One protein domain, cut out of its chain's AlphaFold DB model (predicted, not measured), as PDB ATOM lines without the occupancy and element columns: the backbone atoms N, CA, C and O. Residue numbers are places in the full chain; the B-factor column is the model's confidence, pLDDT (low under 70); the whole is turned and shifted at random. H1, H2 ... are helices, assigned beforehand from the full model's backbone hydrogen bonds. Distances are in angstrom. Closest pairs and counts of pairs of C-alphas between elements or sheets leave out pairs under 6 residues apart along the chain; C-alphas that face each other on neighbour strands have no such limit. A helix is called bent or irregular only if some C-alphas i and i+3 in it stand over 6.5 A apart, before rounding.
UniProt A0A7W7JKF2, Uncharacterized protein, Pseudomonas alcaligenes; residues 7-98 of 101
ATOM      1  N   GLN A   7     144.090 150.216 170.640       66.75
ATOM      2  CA  GLN A   7     144.124 151.577 171.178       66.75
ATOM      3  C   GLN A   7     145.121 152.520 170.539       66.75
ATOM      4  O   GLN A   7     145.005 153.740 170.628       66.75
ATOM      5  N   ASP A   8     146.142 151.942 169.928       73.50
ATOM      6  CA  ASP A   8     147.213 152.701 169.325       73.50
ATOM      7  C   ASP A   8     146.930 152.938 167.826       73.50
ATOM      8  O   ASP A   8     147.662 153.687 167.184       73.50
ATOM      9  N   LEU A   9     145.873 152.340 167.245       74.94
ATOM     10  CA  LEU A   9     145.607 152.393 165.799       74.94
ATOM     11  C   LEU A   9     145.352 153.802 165.295       74.94
ATOM     12  O   LEU A   9     145.987 154.206 164.328       74.94
ATOM     13  N   ALA A  10     144.460 154.537 165.953       69.88
ATOM     14  CA  ALA A  10     144.110 155.896 165.565       69.88
ATOM     15  C   ALA A  10     145.346 156.814 165.524       69.88
ATOM     16  O   ALA A  10     145.576 157.522 164.543       69.88
ATOM     17  N   GLY A  11     146.187 156.747 166.561       75.25
ATOM     18  CA  GLY A  11     147.432 157.514 166.626       75.25
ATOM     19  C   GLY A  11     148.469 157.066 165.593       75.25
ATOM     20  O   GLY A  11     149.161 157.899 165.010       75.25
ATOM     21  N   LEU A  12     148.569 155.761 165.323       79.50
ATOM     22  CA  LEU A  12     149.496 155.215 164.330       79.50
ATOM     23  C   LEU A  12     149.068 155.522 162.884       79.50
ATOM     24  O   LEU A  12     149.929 155.787 162.048       79.50
ATOM     25  N   GLU A  13     147.767 155.498 162.586       78.88
ATOM     26  CA  GLU A  13     147.209 155.897 161.286       78.88
ATOM     27  C   GLU A  13     147.440 157.389 161.029       78.88
ATOM     28  O   GLU A  13     147.930 157.752 159.961       78.88
ATOM     29  N   LEU A  14     147.209 158.239 162.032       76.00
ATOM     30  CA  LEU A  14     147.512 159.666 161.944       76.00
ATOM     31  C   LEU A  14     149.008 159.926 161.723       76.00
ATOM     32  O   LEU A  14     149.387 160.706 160.851       76.00
ATOM     33  N   ALA A  15     149.877 159.259 162.486       79.25
ATOM     34  CA  ALA A  15     151.319 159.377 162.306       79.25
ATOM     35  C   ALA A  15     151.751 158.942 160.895       79.25
ATOM     36  O   ALA A  15     152.646 159.551 160.312       79.25
ATOM     37  N   LEU A  16     151.097 157.927 160.319       80.69
ATOM     38  CA  LEU A  16     151.336 157.517 158.936       80.69
ATOM     39  C   LEU A  16     150.928 158.605 157.938       80.69
ATOM     40  O   LEU A  16     151.681 158.844 156.999       80.69
ATOM     41  N   GLU A  17     149.790 159.275 158.132       75.12
ATOM     42  CA  GLU A  17     149.357 160.385 157.271       75.12
ATOM     43  C   GLU A  17     150.319 161.579 157.336       75.12
ATOM     44  O   GLU A  17     150.677 162.135 156.298       75.12
ATOM     45  N   ILE A  18     150.803 161.926 158.532       73.44
ATOM     46  CA  ILE A  18     151.773 163.014 158.730       73.44
ATOM     47  C   ILE A  18     153.096 162.699 158.025       73.44
ATOM     48  O   ILE A  18     153.646 163.546 157.331       73.44
ATOM     49  N   VAL A  19     153.595 161.470 158.169       71.69
ATOM     50  CA  VAL A  19     154.864 161.027 157.569       71.69
ATOM     51  C   VAL A  19     154.732 160.731 156.067       71.69
ATOM     52  O   VAL A  19     155.732 160.679 155.351       71.69
ATOM     53  N   ALA A  20     153.514 160.555 155.554       69.75
ATOM     54  CA  ALA A  20     153.246 160.427 154.122       69.75
ATOM     55  C   ALA A  20     153.023 161.782 153.427       69.75
ATOM     56  O   ALA A  20     152.886 161.819 152.202       69.75
ATOM     57  N   ALA A  21     152.976 162.887 154.180       68.25
ATOM     58  CA  ALA A  21     152.817 164.221 153.623       68.25
ATOM     59  C   ALA A  21     154.013 164.586 152.715       68.25
ATOM     60  O   ALA A  21     155.142 164.161 152.967       68.25
ATOM     61  N   PRO A  22     153.814 165.417 151.675       55.09
ATOM     62  CA  PRO A  22     154.829 165.727 150.656       55.09
ATOM     63  C   PRO A  22     156.118 166.402 151.171       55.09
ATOM     64  O   PRO A  22     157.034 166.643 150.388       55.09
ATOM     65  N   TYR A  23     156.210 166.687 152.473       51.25
ATOM     66  CA  TYR A  23     157.349 167.330 153.129       51.25
ATOM     67  C   TYR A  23     158.216 166.368 153.963       51.25
ATOM     68  O   TYR A  23     159.287 166.765 154.417       51.25
ATOM     69  N   SER A  24     157.808 165.108 154.151       54.50
ATOM     70  CA  SER A  24     158.561 164.100 154.910       54.50
ATOM     71  C   SER A  24     159.151 163.042 153.978       54.50
ATOM     72  O   SER A  24     158.484 162.109 153.536       54.50
ATOM     73  N   GLN A  25     160.439 163.184 153.662       54.91
ATOM     74  CA  GLN A  25     161.165 162.227 152.828       54.91
ATOM     75  C   GLN A  25     161.775 161.112 153.687       54.91
ATOM     76  O   GLN A  25     162.870 161.255 154.225       54.91
ATOM     77  N   GLY A  26     161.063 159.990 153.823       59.22
ATOM     78  CA  GLY A  26     161.607 158.787 154.453       59.22
ATOM     79  C   GLY A  26     160.723 157.554 154.268       59.22
ATOM     80  O   GLY A  26     159.687 157.428 154.917       59.22
ATOM     81  N   GLU A  27     161.154 156.600 153.434       67.44
ATOM     82  CA  GLU A  27     160.453 155.315 153.271       67.44
ATOM     83  C   GLU A  27     160.516 154.434 154.531       67.44
ATOM     84  O   GLU A  27     159.564 153.711 154.833       67.44
ATOM     85  N   GLU A  28     161.609 154.496 155.297       69.69
ATOM     86  CA  GLU A  28     161.772 153.692 156.515       69.69
ATOM     87  C   GLU A  28     160.731 154.018 157.604       69.69
ATOM     88  O   GLU A  28     160.065 153.087 158.074       69.69
ATOM     89  N   PRO A  29     160.520 155.296 157.982       66.75
ATOM     90  CA  PRO A  29     159.460 155.694 158.908       66.75
ATOM     91  C   PRO A  29     158.061 155.227 158.478       66.75
ATOM     92  O   PRO A  29     157.296 154.726 159.305       66.75
ATOM     93  N   LEU A  30     157.747 155.294 157.178       76.06
ATOM     94  CA  LEU A  30     156.478 154.804 156.628       76.06
ATOM     95  C   LEU A  30     156.325 153.289 156.799       76.06
ATOM     96  O   LEU A  30     155.275 152.801 157.224       76.06
ATOM     97  N   GLN A  31     157.372 152.523 156.487       74.50
ATOM     98  CA  GLN A  31     157.364 151.067 156.642       74.50
ATOM     99  C   GLN A  31     157.323 150.633 158.112       74.50
ATOM    100  O   GLN A  31     156.711 149.611 158.441       74.50
ATOM    101  N   ALA A  32     157.966 151.381 159.008       72.50
ATOM    102  CA  ALA A  32     157.883 151.153 160.445       72.50
ATOM    103  C   ALA A  32     156.449 151.380 160.949       72.50
ATOM    104  O   ALA A  32     155.875 150.482 161.565       72.50
ATOM    105  N   LEU A  33     155.826 152.509 160.598       77.31
ATOM    106  CA  LEU A  33     154.448 152.830 160.986       77.31
ATOM    107  C   LEU A  33     153.439 151.807 160.460       77.31
ATOM    108  O   LEU A  33     152.626 151.299 161.232       77.31
ATOM    109  N   ARG A  34     153.551 151.389 159.193       78.75
ATOM    110  CA  ARG A  34     152.707 150.319 158.624       78.75
ATOM    111  C   ARG A  34     152.805 149.010 159.414       78.75
ATOM    112  O   ARG A  34     151.789 148.350 159.636       78.75
ATOM    113  N   ARG A  35     154.004 148.640 159.880       74.69
ATOM    114  CA  ARG A  35     154.217 147.435 160.705       74.69
ATOM    115  C   ARG A  35     153.600 147.559 162.098       74.69
ATOM    116  O   ARG A  35     153.042 146.584 162.601       74.69
ATOM    117  N   LEU A  36     153.668 148.739 162.711       77.38
ATOM    118  CA  LEU A  36     153.041 148.999 164.010       77.38
ATOM    119  C   LEU A  36     151.509 148.963 163.898       77.38
ATOM    120  O   LEU A  36     150.866 148.319 164.723       77.38
ATOM    121  N   ILE A  37     150.935 149.540 162.833       78.31
ATOM    122  CA  ILE A  37     149.492 149.472 162.533       78.31
ATOM    123  C   ILE A  37     149.044 148.018 162.372       78.31
ATOM    124  O   ILE A  37     148.053 147.604 162.969       78.31
ATOM    125  N   ALA A  38     149.780 147.214 161.600       71.44
ATOM    126  CA  ALA A  38     149.448 145.802 161.408       71.44
ATOM    127  C   ALA A  38     149.432 145.026 162.740       71.44
ATOM    128  O   ALA A  38     148.523 144.233 162.982       71.44
ATOM    129  N   ARG A  39     150.393 145.302 163.636       69.69
ATOM    130  CA  ARG A  39     150.431 144.732 164.993       69.69
ATOM    131  C   ARG A  39     149.251 145.173 165.855       69.69
ATOM    132  O   ARG A  39     148.637 144.335 166.504       69.69
ATOM    133  N   ALA A  40     148.924 146.459 165.832       69.62
ATOM    134  CA  ALA A  40     147.810 147.019 166.583       69.62
ATOM    135  C   ALA A  40     146.452 146.451 166.109       69.62
ATOM    136  O   ALA A  40     145.624 146.083 166.940       69.62
ATOM    137  N   ARG A  41     146.246 146.253 164.793       69.69
ATOM    138  CA  ARG A  41     145.029 145.611 164.234       69.69
ATOM    139  C   ARG A  41     144.885 144.151 164.651       69.69
ATOM    140  O   ARG A  41     143.769 143.694 164.903       69.69
ATOM    141  N   ALA A  42     146.004 143.432 164.699       66.44
ATOM    142  CA  ALA A  42     146.047 142.027 165.088       66.44
ATOM    143  C   ALA A  42     145.785 141.810 166.589       66.44
ATOM    144  O   ALA A  42     145.522 140.681 166.996       66.44
ATOM    145  N   SER A  43     145.826 142.867 167.408       62.16
ATOM    146  CA  SER A  43     145.463 142.776 168.820       62.16
ATOM    147  C   SER A  43     143.955 142.576 168.995       62.16
ATOM    148  O   SER A  43     143.150 143.197 168.300       62.16
ATOM    149  N   GLY A  44     143.570 141.699 169.926       56.28
ATOM    150  CA  GLY A  44     142.181 141.515 170.367       56.28
ATOM    151  C   GLY A  44     141.738 142.528 171.428       56.28
ATOM    152  O   GLY A  44     140.562 142.569 171.776       56.28
ATOM    153  N   GLU A  45     142.663 143.349 171.927       54.72
ATOM    154  CA  GLU A  45     142.429 144.344 172.972       54.72
ATOM    155  C   GLU A  45     142.403 145.754 172.366       54.72
ATOM    156  O   GLU A  45     143.276 146.109 171.572       54.72
ATOM    157  N   GLY A  46     141.417 146.571 172.745       54.78
ATOM    158  CA  GLY A  46     141.422 148.023 172.556       54.78
ATOM    159  C   GLY A  46     140.037 148.672 172.557       54.78
ATOM    160  O   GLY A  46     139.032 147.973 172.675       54.78
ATOM    161  N   SER A  47     139.986 150.008 172.530       61.38
ATOM    162  CA  SER A  47     138.739 150.773 172.642       61.38
ATOM    163  C   SER A  47     138.159 151.080 171.253       61.38
ATOM    164  O   SER A  47     138.709 150.663 170.233       61.38
ATOM    165  N   HIS A  48     136.992 151.726 171.194       69.44
ATOM    166  CA  HIS A  48     136.443 152.181 169.917       69.44
ATOM    167  C   HIS A  48     137.331 153.290 169.334       69.44
ATOM    168  O   HIS A  48     137.693 154.229 170.038       69.44
ATOM    169  N   ALA A  49     137.631 153.211 168.033       69.00
ATOM    170  CA  ALA A  49     138.491 154.172 167.333       69.00
ATOM    171  C   ALA A  49     138.045 155.638 167.514       69.00
ATOM    172  O   ALA A  49     138.880 156.536 167.566       69.00
ATOM    173  N   GLU A  50     136.736 155.879 167.660       69.50
ATOM    174  CA  GLU A  50     136.194 157.206 167.973       69.50
ATOM    175  C   GLU A  50     136.677 157.715 169.340       69.50
ATOM    176  O   GLU A  50     137.186 158.827 169.429       69.50
ATOM    177  N   THR A  51     136.598 156.886 170.385       71.81
ATOM    178  CA  THR A  51     137.029 157.230 171.751       71.81
ATOM    179  C   THR A  51     138.514 157.585 171.807       71.81
ATOM    180  O   THR A  51     138.918 158.503 172.520       71.81
ATOM    181  N   GLU A  52     139.339 156.893 171.026       71.19
ATOM    182  CA  GLU A  52     140.773 157.173 170.945       71.19
ATOM    183  C   GLU A  52     141.091 158.466 170.224       71.19
ATOM    184  O   GLU A  52     141.878 159.262 170.732       71.19
ATOM    185  N   LEU A  53     140.467 158.697 169.068       72.81
ATOM    186  CA  LEU A  53     140.637 159.944 168.330       72.81
ATOM    187  C   LEU A  53     140.154 161.140 169.160       72.81
ATOM    188  O   LEU A  53     140.803 162.182 169.154       72.81
ATOM    189  N   GLN A  54     139.080 160.979 169.936       79.25
ATOM    190  CA  GLN A  54     138.607 162.006 170.867       79.25
ATOM    191  C   GLN A  54     139.645 162.325 171.939       79.25
ATOM    192  O   GLN A  54     139.989 163.492 172.125       79.25
ATOM    193  N   ARG A  55     140.200 161.293 172.582       78.12
ATOM    194  CA  ARG A  55     141.239 161.465 173.600       78.12
ATOM    195  C   ARG A  55     142.492 162.127 173.028       78.12
ATOM    196  O   ARG A  55     143.092 162.972 173.684       78.12
ATOM    197  N   LEU A  56     142.886 161.765 171.808       78.38
ATOM    198  CA  LEU A  56     144.053 162.349 171.149       78.38
ATOM    199  C   LEU A  56     143.817 163.827 170.798       78.38
ATOM    200  O   LEU A  56     144.699 164.654 171.011       78.38
ATOM    201  N   ALA A  57     142.617 164.172 170.320       79.31
ATOM    202  CA  ALA A  57     142.229 165.558 170.073       79.31
ATOM    203  C   ALA A  57     142.243 166.393 171.362       79.31
ATOM    204  O   ALA A  57     142.743 167.514 171.356       79.31
ATOM    205  N   GLU A  58     141.725 165.854 172.469       81.81
ATOM    206  CA  GLU A  58     141.764 166.512 173.780       81.81
ATOM    207  C   GLU A  58     143.199 166.773 174.237       81.81
ATOM    208  O   GLU A  58     143.529 167.912 174.553       81.81
ATOM    209  N   GLN A  59     144.077 165.770 174.169       79.69
ATOM    210  CA  GLN A  59     145.486 165.921 174.545       79.69
ATOM    211  C   GLN A  59     146.217 166.974 173.703       79.69
ATOM    212  O   GLN A  59     147.031 167.731 174.229       79.69
ATOM    213  N   LEU A  60     145.929 167.047 172.401       77.44
ATOM    214  CA  LEU A  60     146.505 168.073 171.534       77.44
ATOM    215  C   LEU A  60     145.998 169.469 171.912       77.44
ATOM    216  O   LEU A  60     146.800 170.394 172.013       77.44
ATOM    217  N   ARG A  61     144.697 169.627 172.179       81.62
ATOM    218  CA  ARG A  61     144.132 170.911 172.632       81.62
ATOM    219  C   ARG A  61     144.694 171.337 173.989       81.62
ATOM    220  O   ARG A  61     145.021 172.507 174.158       81.62
ATOM    221  N   GLU A  62     144.865 170.406 174.927       78.94
ATOM    222  CA  GLU A  62     145.520 170.659 176.220       78.94
ATOM    223  C   GLU A  62     146.976 171.115 176.053       78.94
ATOM    224  O   GLU A  62     147.449 171.960 176.810       78.94
ATOM    225  N   ALA A  63     147.671 170.605 175.033       74.69
ATOM    226  CA  ALA A  63     149.018 171.036 174.667       74.69
ATOM    227  C   ALA A  63     149.058 172.384 173.915       74.69
ATOM    228  O   ALA A  63     150.139 172.835 173.545       74.69
ATOM    229  N   GLY A  64     147.911 173.036 173.693       75.94
ATOM    230  CA  GLY A  64     147.817 174.330 173.010       75.94
ATOM    231  C   GLY A  64     147.678 174.240 171.490       75.94
ATOM    232  O   GLY A  64     147.792 175.260 170.812       75.94
ATOM    233  N   ALA A  65     147.416 173.050 170.939       78.31
ATOM    234  CA  ALA A  65     147.180 172.886 169.510       78.31
ATOM    235  C   ALA A  65     145.939 173.666 169.061       78.31
ATOM    236  O   ALA A  65     144.840 173.475 169.589       78.31
ATOM    237  N   VAL A  66     146.106 174.479 168.023       78.38
ATOM    238  CA  VAL A  66     145.020 175.190 167.343       78.38
ATOM    239  C   VAL A  66     145.001 174.800 165.870       78.38
ATOM    240  O   VAL A  66     146.045 174.624 165.246       78.38
ATOM    241  N   THR A  67     143.809 174.626 165.301       68.44
ATOM    242  CA  THR A  67     143.641 174.216 163.897       68.44
ATOM    243  C   THR A  67     143.827 175.364 162.905       68.44
ATOM    244  O   THR A  67     144.073 175.123 161.719       68.44
ATOM    245  N   GLU A  68     143.743 176.609 163.376       70.06
ATOM    246  CA  GLU A  68     144.021 177.811 162.597       70.06
ATOM    247  C   GLU A  68     145.479 178.235 162.781       70.06
ATOM    248  O   GLU A  68     145.883 178.734 163.830       70.06
ATOM    249  N   VAL A  69     146.282 178.042 161.734       60.16
ATOM    250  CA  VAL A  69     147.669 178.511 161.705       60.16
ATOM    251  C   VAL A  69     147.661 180.008 161.402       60.16
ATOM    252  O   VAL A  69     147.366 180.422 160.280       60.16
ATOM    253  N   VAL A  70     147.979 180.830 162.400       58.62
ATOM    254  CA  VAL A  70     148.112 182.283 162.231       58.62
ATOM    255  C   VAL A  70     149.503 182.590 161.654       58.62
ATOM    256  O   VAL A  70     150.478 181.892 161.936       58.62
ATOM    257  N   GLY A  71     149.630 183.608 160.799       51.12
ATOM    258  CA  GLY A  71     150.922 183.965 160.197       51.12
ATOM    259  C   GLY A  71     152.008 184.197 161.258       51.12
ATOM    260  O   GLY A  71     151.815 185.008 162.158       51.12
ATOM    261  N   GLY A  72     153.139 183.485 161.149       62.44
ATOM    262  CA  GLY A  72     154.251 183.533 162.114       62.44
ATOM    263  C   GLY A  72     154.334 182.350 163.089       62.44
ATOM    264  O   GLY A  72     155.219 182.343 163.939       62.44
ATOM    265  N   THR A  73     153.447 181.359 162.966       66.12
ATOM    266  CA  THR A  73     153.471 180.131 163.780       66.12
ATOM    267  C   THR A  73     154.698 179.266 163.451       66.12
ATOM    268  O   THR A  73     155.034 179.096 162.275       66.12
ATOM    269  N   ASP A  74     155.359 178.720 164.478       75.25
ATOM    270  CA  ASP A  74     156.472 177.769 164.334       75.25
ATOM    271  C   ASP A  74     156.033 176.574 163.457       75.25
ATOM    272  O   ASP A  74     154.929 176.053 163.649       75.25
ATOM    273  N   PRO A  75     156.852 176.112 162.491       70.31
ATOM    274  CA  PRO A  75     156.613 174.866 161.761       70.31
ATOM    275  C   PRO A  75     156.198 173.671 162.634       70.31
ATOM    276  O   PRO A  75     155.399 172.846 162.189       70.31
ATOM    277  N   PHE A  76     156.713 173.576 163.862       69.00
ATOM    278  CA  PHE A  76     156.318 172.545 164.821       69.00
ATOM    279  C   PHE A  76     154.847 172.684 165.239       69.00
ATOM    280  O   PHE A  76     154.067 171.744 165.079       69.00
ATOM    281  N   ASP A  77     154.445 173.876 165.675       68.44
ATOM    282  CA  ASP A  77     153.072 174.189 166.085       68.44
ATOM    283  C   ASP A  77     152.086 174.070 164.911       68.44
ATOM    284  O   ASP A  77     150.975 173.558 165.066       68.44
ATOM    285  N   ALA A  78     152.515 174.444 163.702       70.75
ATOM    286  CA  ALA A  78     151.740 174.236 162.481       70.75
ATOM    287  C   ALA A  78     151.518 172.739 162.182       70.75
ATOM    288  O   ALA A  78     150.429 172.345 161.755       70.75
ATOM    289  N   GLY A  79     152.523 171.893 162.437       70.19
ATOM    290  CA  GLY A  79     152.413 170.438 162.317       70.19
ATOM    291  C   GLY A  79     151.430 169.833 163.323       70.19
ATOM    292  O   GLY A  79     150.623 168.975 162.959       70.19
ATOM    293  N   ILE A  80     151.437 170.324 164.564       73.69
ATOM    294  CA  ILE A  80     150.487 169.914 165.607       73.69
ATOM    295  C   ILE A  80     149.058 170.352 165.243       73.69
ATOM    296  O   ILE A  80     148.127 169.549 165.336       73.69
ATOM    297  N   GLY A  81     148.871 171.585 164.763       76.69
ATOM    298  CA  GLY A  81     147.572 172.077 164.293       76.69
ATOM    299  C   GLY A  81     147.018 171.278 163.108       76.69
ATOM    300  O   GLY A  81     145.832 170.937 163.075       76.69
ATOM    301  N   ALA A  82     147.882 170.896 162.162       76.50
ATOM    302  CA  ALA A  82     147.516 170.021 161.051       76.50
ATOM    303  C   ALA A  82     147.103 168.616 161.528       76.50
ATOM    304  O   ALA A  82     146.118 168.066 161.031       76.50
ATOM    305  N   ALA A  83     147.808 168.057 162.516       75.25
ATOM    306  CA  ALA A  83     147.460 166.776 163.125       75.25
ATOM    307  C   ALA A  83     146.084 166.822 163.812       75.25
ATOM    308  O   ALA A  83     145.260 165.935 163.589       75.25
ATOM    309  N   LEU A  84     145.795 167.883 164.576       77.69
ATOM    310  CA  LEU A  84     144.482 168.087 165.198       77.69
ATOM    311  C   LEU A  84     143.364 168.165 164.147       77.69
ATOM    312  O   LEU A  84     142.343 167.494 164.283       77.69
ATOM    313  N   LYS A  85     143.585 168.904 163.055       79.75
ATOM    314  CA  LYS A  85     142.614 169.031 161.958       79.75
ATOM    315  C   LYS A  85     142.306 167.691 161.276       79.75
ATOM    316  O   LYS A  85     141.161 167.434 160.907       79.75
ATOM    317  N   LEU A  86     143.310 166.829 161.107       78.88
ATOM    318  CA  LEU A  86     143.121 165.481 160.558       78.88
ATOM    319  C   LEU A  86     142.302 164.589 161.501       78.88
ATOM    320  O   LEU A  86     141.402 163.885 161.043       78.88
ATOM    321  N   ILE A  87     142.565 164.657 162.809       78.12
ATOM    322  CA  ILE A  87     141.797 163.913 163.819       78.12
ATOM    323  C   ILE A  87     140.331 164.347 163.825       78.12
ATOM    324  O   ILE A  87     139.444 163.496 163.838       78.12
ATOM    325  N   GLU A  88     140.065 165.655 163.791       81.56
ATOM    326  CA  GLU A  88     138.700 166.193 163.770       81.56
ATOM    327  C   GLU A  88     137.929 165.722 162.531       81.56
ATOM    328  O   GLU A  88     136.822 165.203 162.671       81.56
ATOM    329  N   ARG A  89     138.550 165.769 161.342       80.94
ATOM    330  CA  ARG A  89     137.951 165.218 160.114       80.94
ATOM    331  C   ARG A  89     137.631 163.729 160.258       80.94
ATOM    332  O   ARG A  89     136.565 163.271 159.856       80.94
ATOM    333  N   ARG A  90     138.545 162.953 160.846       77.00
ATOM    334  CA  ARG A  90     138.365 161.505 161.000       77.00
ATOM    335  C   ARG A  90     137.251 161.154 161.989       77.00
ATOM    336  O   ARG A  90     136.522 160.190 161.766       77.00
ATOM    337  N   LEU A  91     137.092 161.941 163.052       78.38
ATOM    338  CA  LEU A  91     135.967 161.825 163.983       78.38
ATOM    339  C   LEU A  91     134.629 162.115 163.296       78.38
ATOM    340  O   LEU A  91     133.667 161.382 163.514       78.38
ATOM    341  N   GLU A  92     134.564 163.145 162.450       80.19
ATOM    342  CA  GLU A  92     133.363 163.446 161.660       80.19
ATOM    343  C   GLU A  92     132.995 162.297 160.715       80.19
ATOM    344  O   GLU A  92     131.840 161.874 160.687       80.19
ATOM    345  N   GLU A  93     133.973 161.735 159.999       78.50
ATOM    346  CA  GLU A  93     133.765 160.579 159.118       78.50
ATOM    347  C   GLU A  93     133.226 159.361 159.885       78.50
ATOM    348  O   GLU A  93     132.293 158.702 159.429       78.50
ATOM    349  N   LEU A  94     133.782 159.062 161.064       72.75
ATOM    350  CA  LEU A  94     133.328 157.940 161.892       72.75
ATOM    351  C   LEU A  94     131.901 158.136 162.410       72.75
ATOM    352  O   LEU A  94     131.126 157.180 162.415       72.75
ATOM    353  N   ARG A  95     131.535 159.361 162.798       78.94
ATOM    354  CA  ARG A  95     130.172 159.698 163.234       78.94
ATOM    355  C   ARG A  95     129.169 159.628 162.089       78.94
ATOM    356  O   ARG A  95     128.063 159.147 162.290       78.94
ATOM    357  N   ALA A  96     129.562 160.049 160.888       76.88
ATOM    358  CA  ALA A  96     128.718 159.976 159.695       76.88
ATOM    359  C   ALA A  96     128.437 158.532 159.234       76.88
ATOM    360  O   ALA A  96     127.448 158.286 158.545       76.88
ATOM    361  N   LEU A  97     129.299 157.578 159.600       70.75
ATOM    362  CA  LEU A  97     129.139 156.153 159.299       70.75
ATOM    363  C   LEU A  97     128.272 155.404 160.322       70.75
ATOM    364  O   LEU A  97     127.895 154.257 160.066       70.75
ATOM    365  N   GLN A  98     127.956 156.012 161.468       62.25
ATOM    366  CA  GLN A  98     127.033 155.426 162.436       62.25
ATOM    367  C   GLN A  98     125.583 155.688 161.991       62.25
ATOM    368  O   GLN A  98     125.260 156.808 161.590       62.25
TER     369      GLN A  98
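What this domain is: This is residues 7 to 98 of the 101 residues of an uncharacterized protein of Pseudomonas alcaligenes (UniProt A0A7W7JKF2). Start from the longest helix, H4: it forms a helical hairpin with H3, and H1 of a second helical hairpin lies across that pair at steep angles, with H2 on the far side of H1. H1 is the middle piece, between H2 and the H3 and H4 pair, while residues 21 to 26 of the link between H1 and H2 stick out. The printed part has 92 residues, with four named helices in the order H1, H2, H3, H4 and no named strand; its class is all helix. The whole is compact, with a radius of gyration of the C-alphas of 14.0 A and spans of 44 by 33 by 22 A.

Where its parts are: Find C-alpha 75 at (156.613, 174.866, 161.761); from there H4, residues 75 to 96, runs 31.7 A to C-alpha 96 at (128.718, 159.976, 159.695). H3 is residues 49 to 62 and measures 20.0 A. Look at C-alpha 7 at (144.124, 151.577, 171.178) for the first residue of H1, residues 7 to 19, which measures 19.7 A. H1 is irregular: C-alphas 7 and 10 are 7.1 A apart. H2 is residues 27 to 42 and measures 22.9 A.

How they stand to each other: Look first at H4 and H3, which touch as a hairpin; their closest C-alphas, those of Ala 57 and Leu 84, are 5.9 A apart. They run opposite ways at a shallow tilt of 32 degrees, only just short of steep. Residues 83 to 87 of H4 touch residues 14 to 18 of H1, and the closest C-alphas, those of Leu 14 and Ala 83, are 7.2 A apart. H1 and H4 run opposite ways at a steep tilt of 53 degrees. H1 touches H3 with residues 7 to 11 alone, the closest C-alphas being those of Ala 10 and Leu 53, 6.0 A apart. H1 and H3 run the same way at a steep tilt of 64 degrees. H1 also touches H2, and is the hub, touching three helices. H1 and H2 form a hairpin, opposite ways at a shallow tilt of 19 degrees; their closest C-alphas, those of Leu 9 and Ile 37, are 5.9 A apart. H2 is apart from H3 and from H4. In the backbones of H2, H3 and H4 each O i to N i+4 pair is within hydrogen-bond range; in H1 it is 8 of 9.

The domain as a whole: The two C-alphas farthest apart, those of Gly 44 and Gly 71, are 44.5 A apart. The printed part has no cut. The link from H3 to H4, residues 63 to 74, is long; those from H1 to H2 and from H2 to H3 are short. The mean pLDDT of the printed part is 71.7; look for values under 70 at 33 residues, among them 20 to 29, 39 to 50 and 69 to 73.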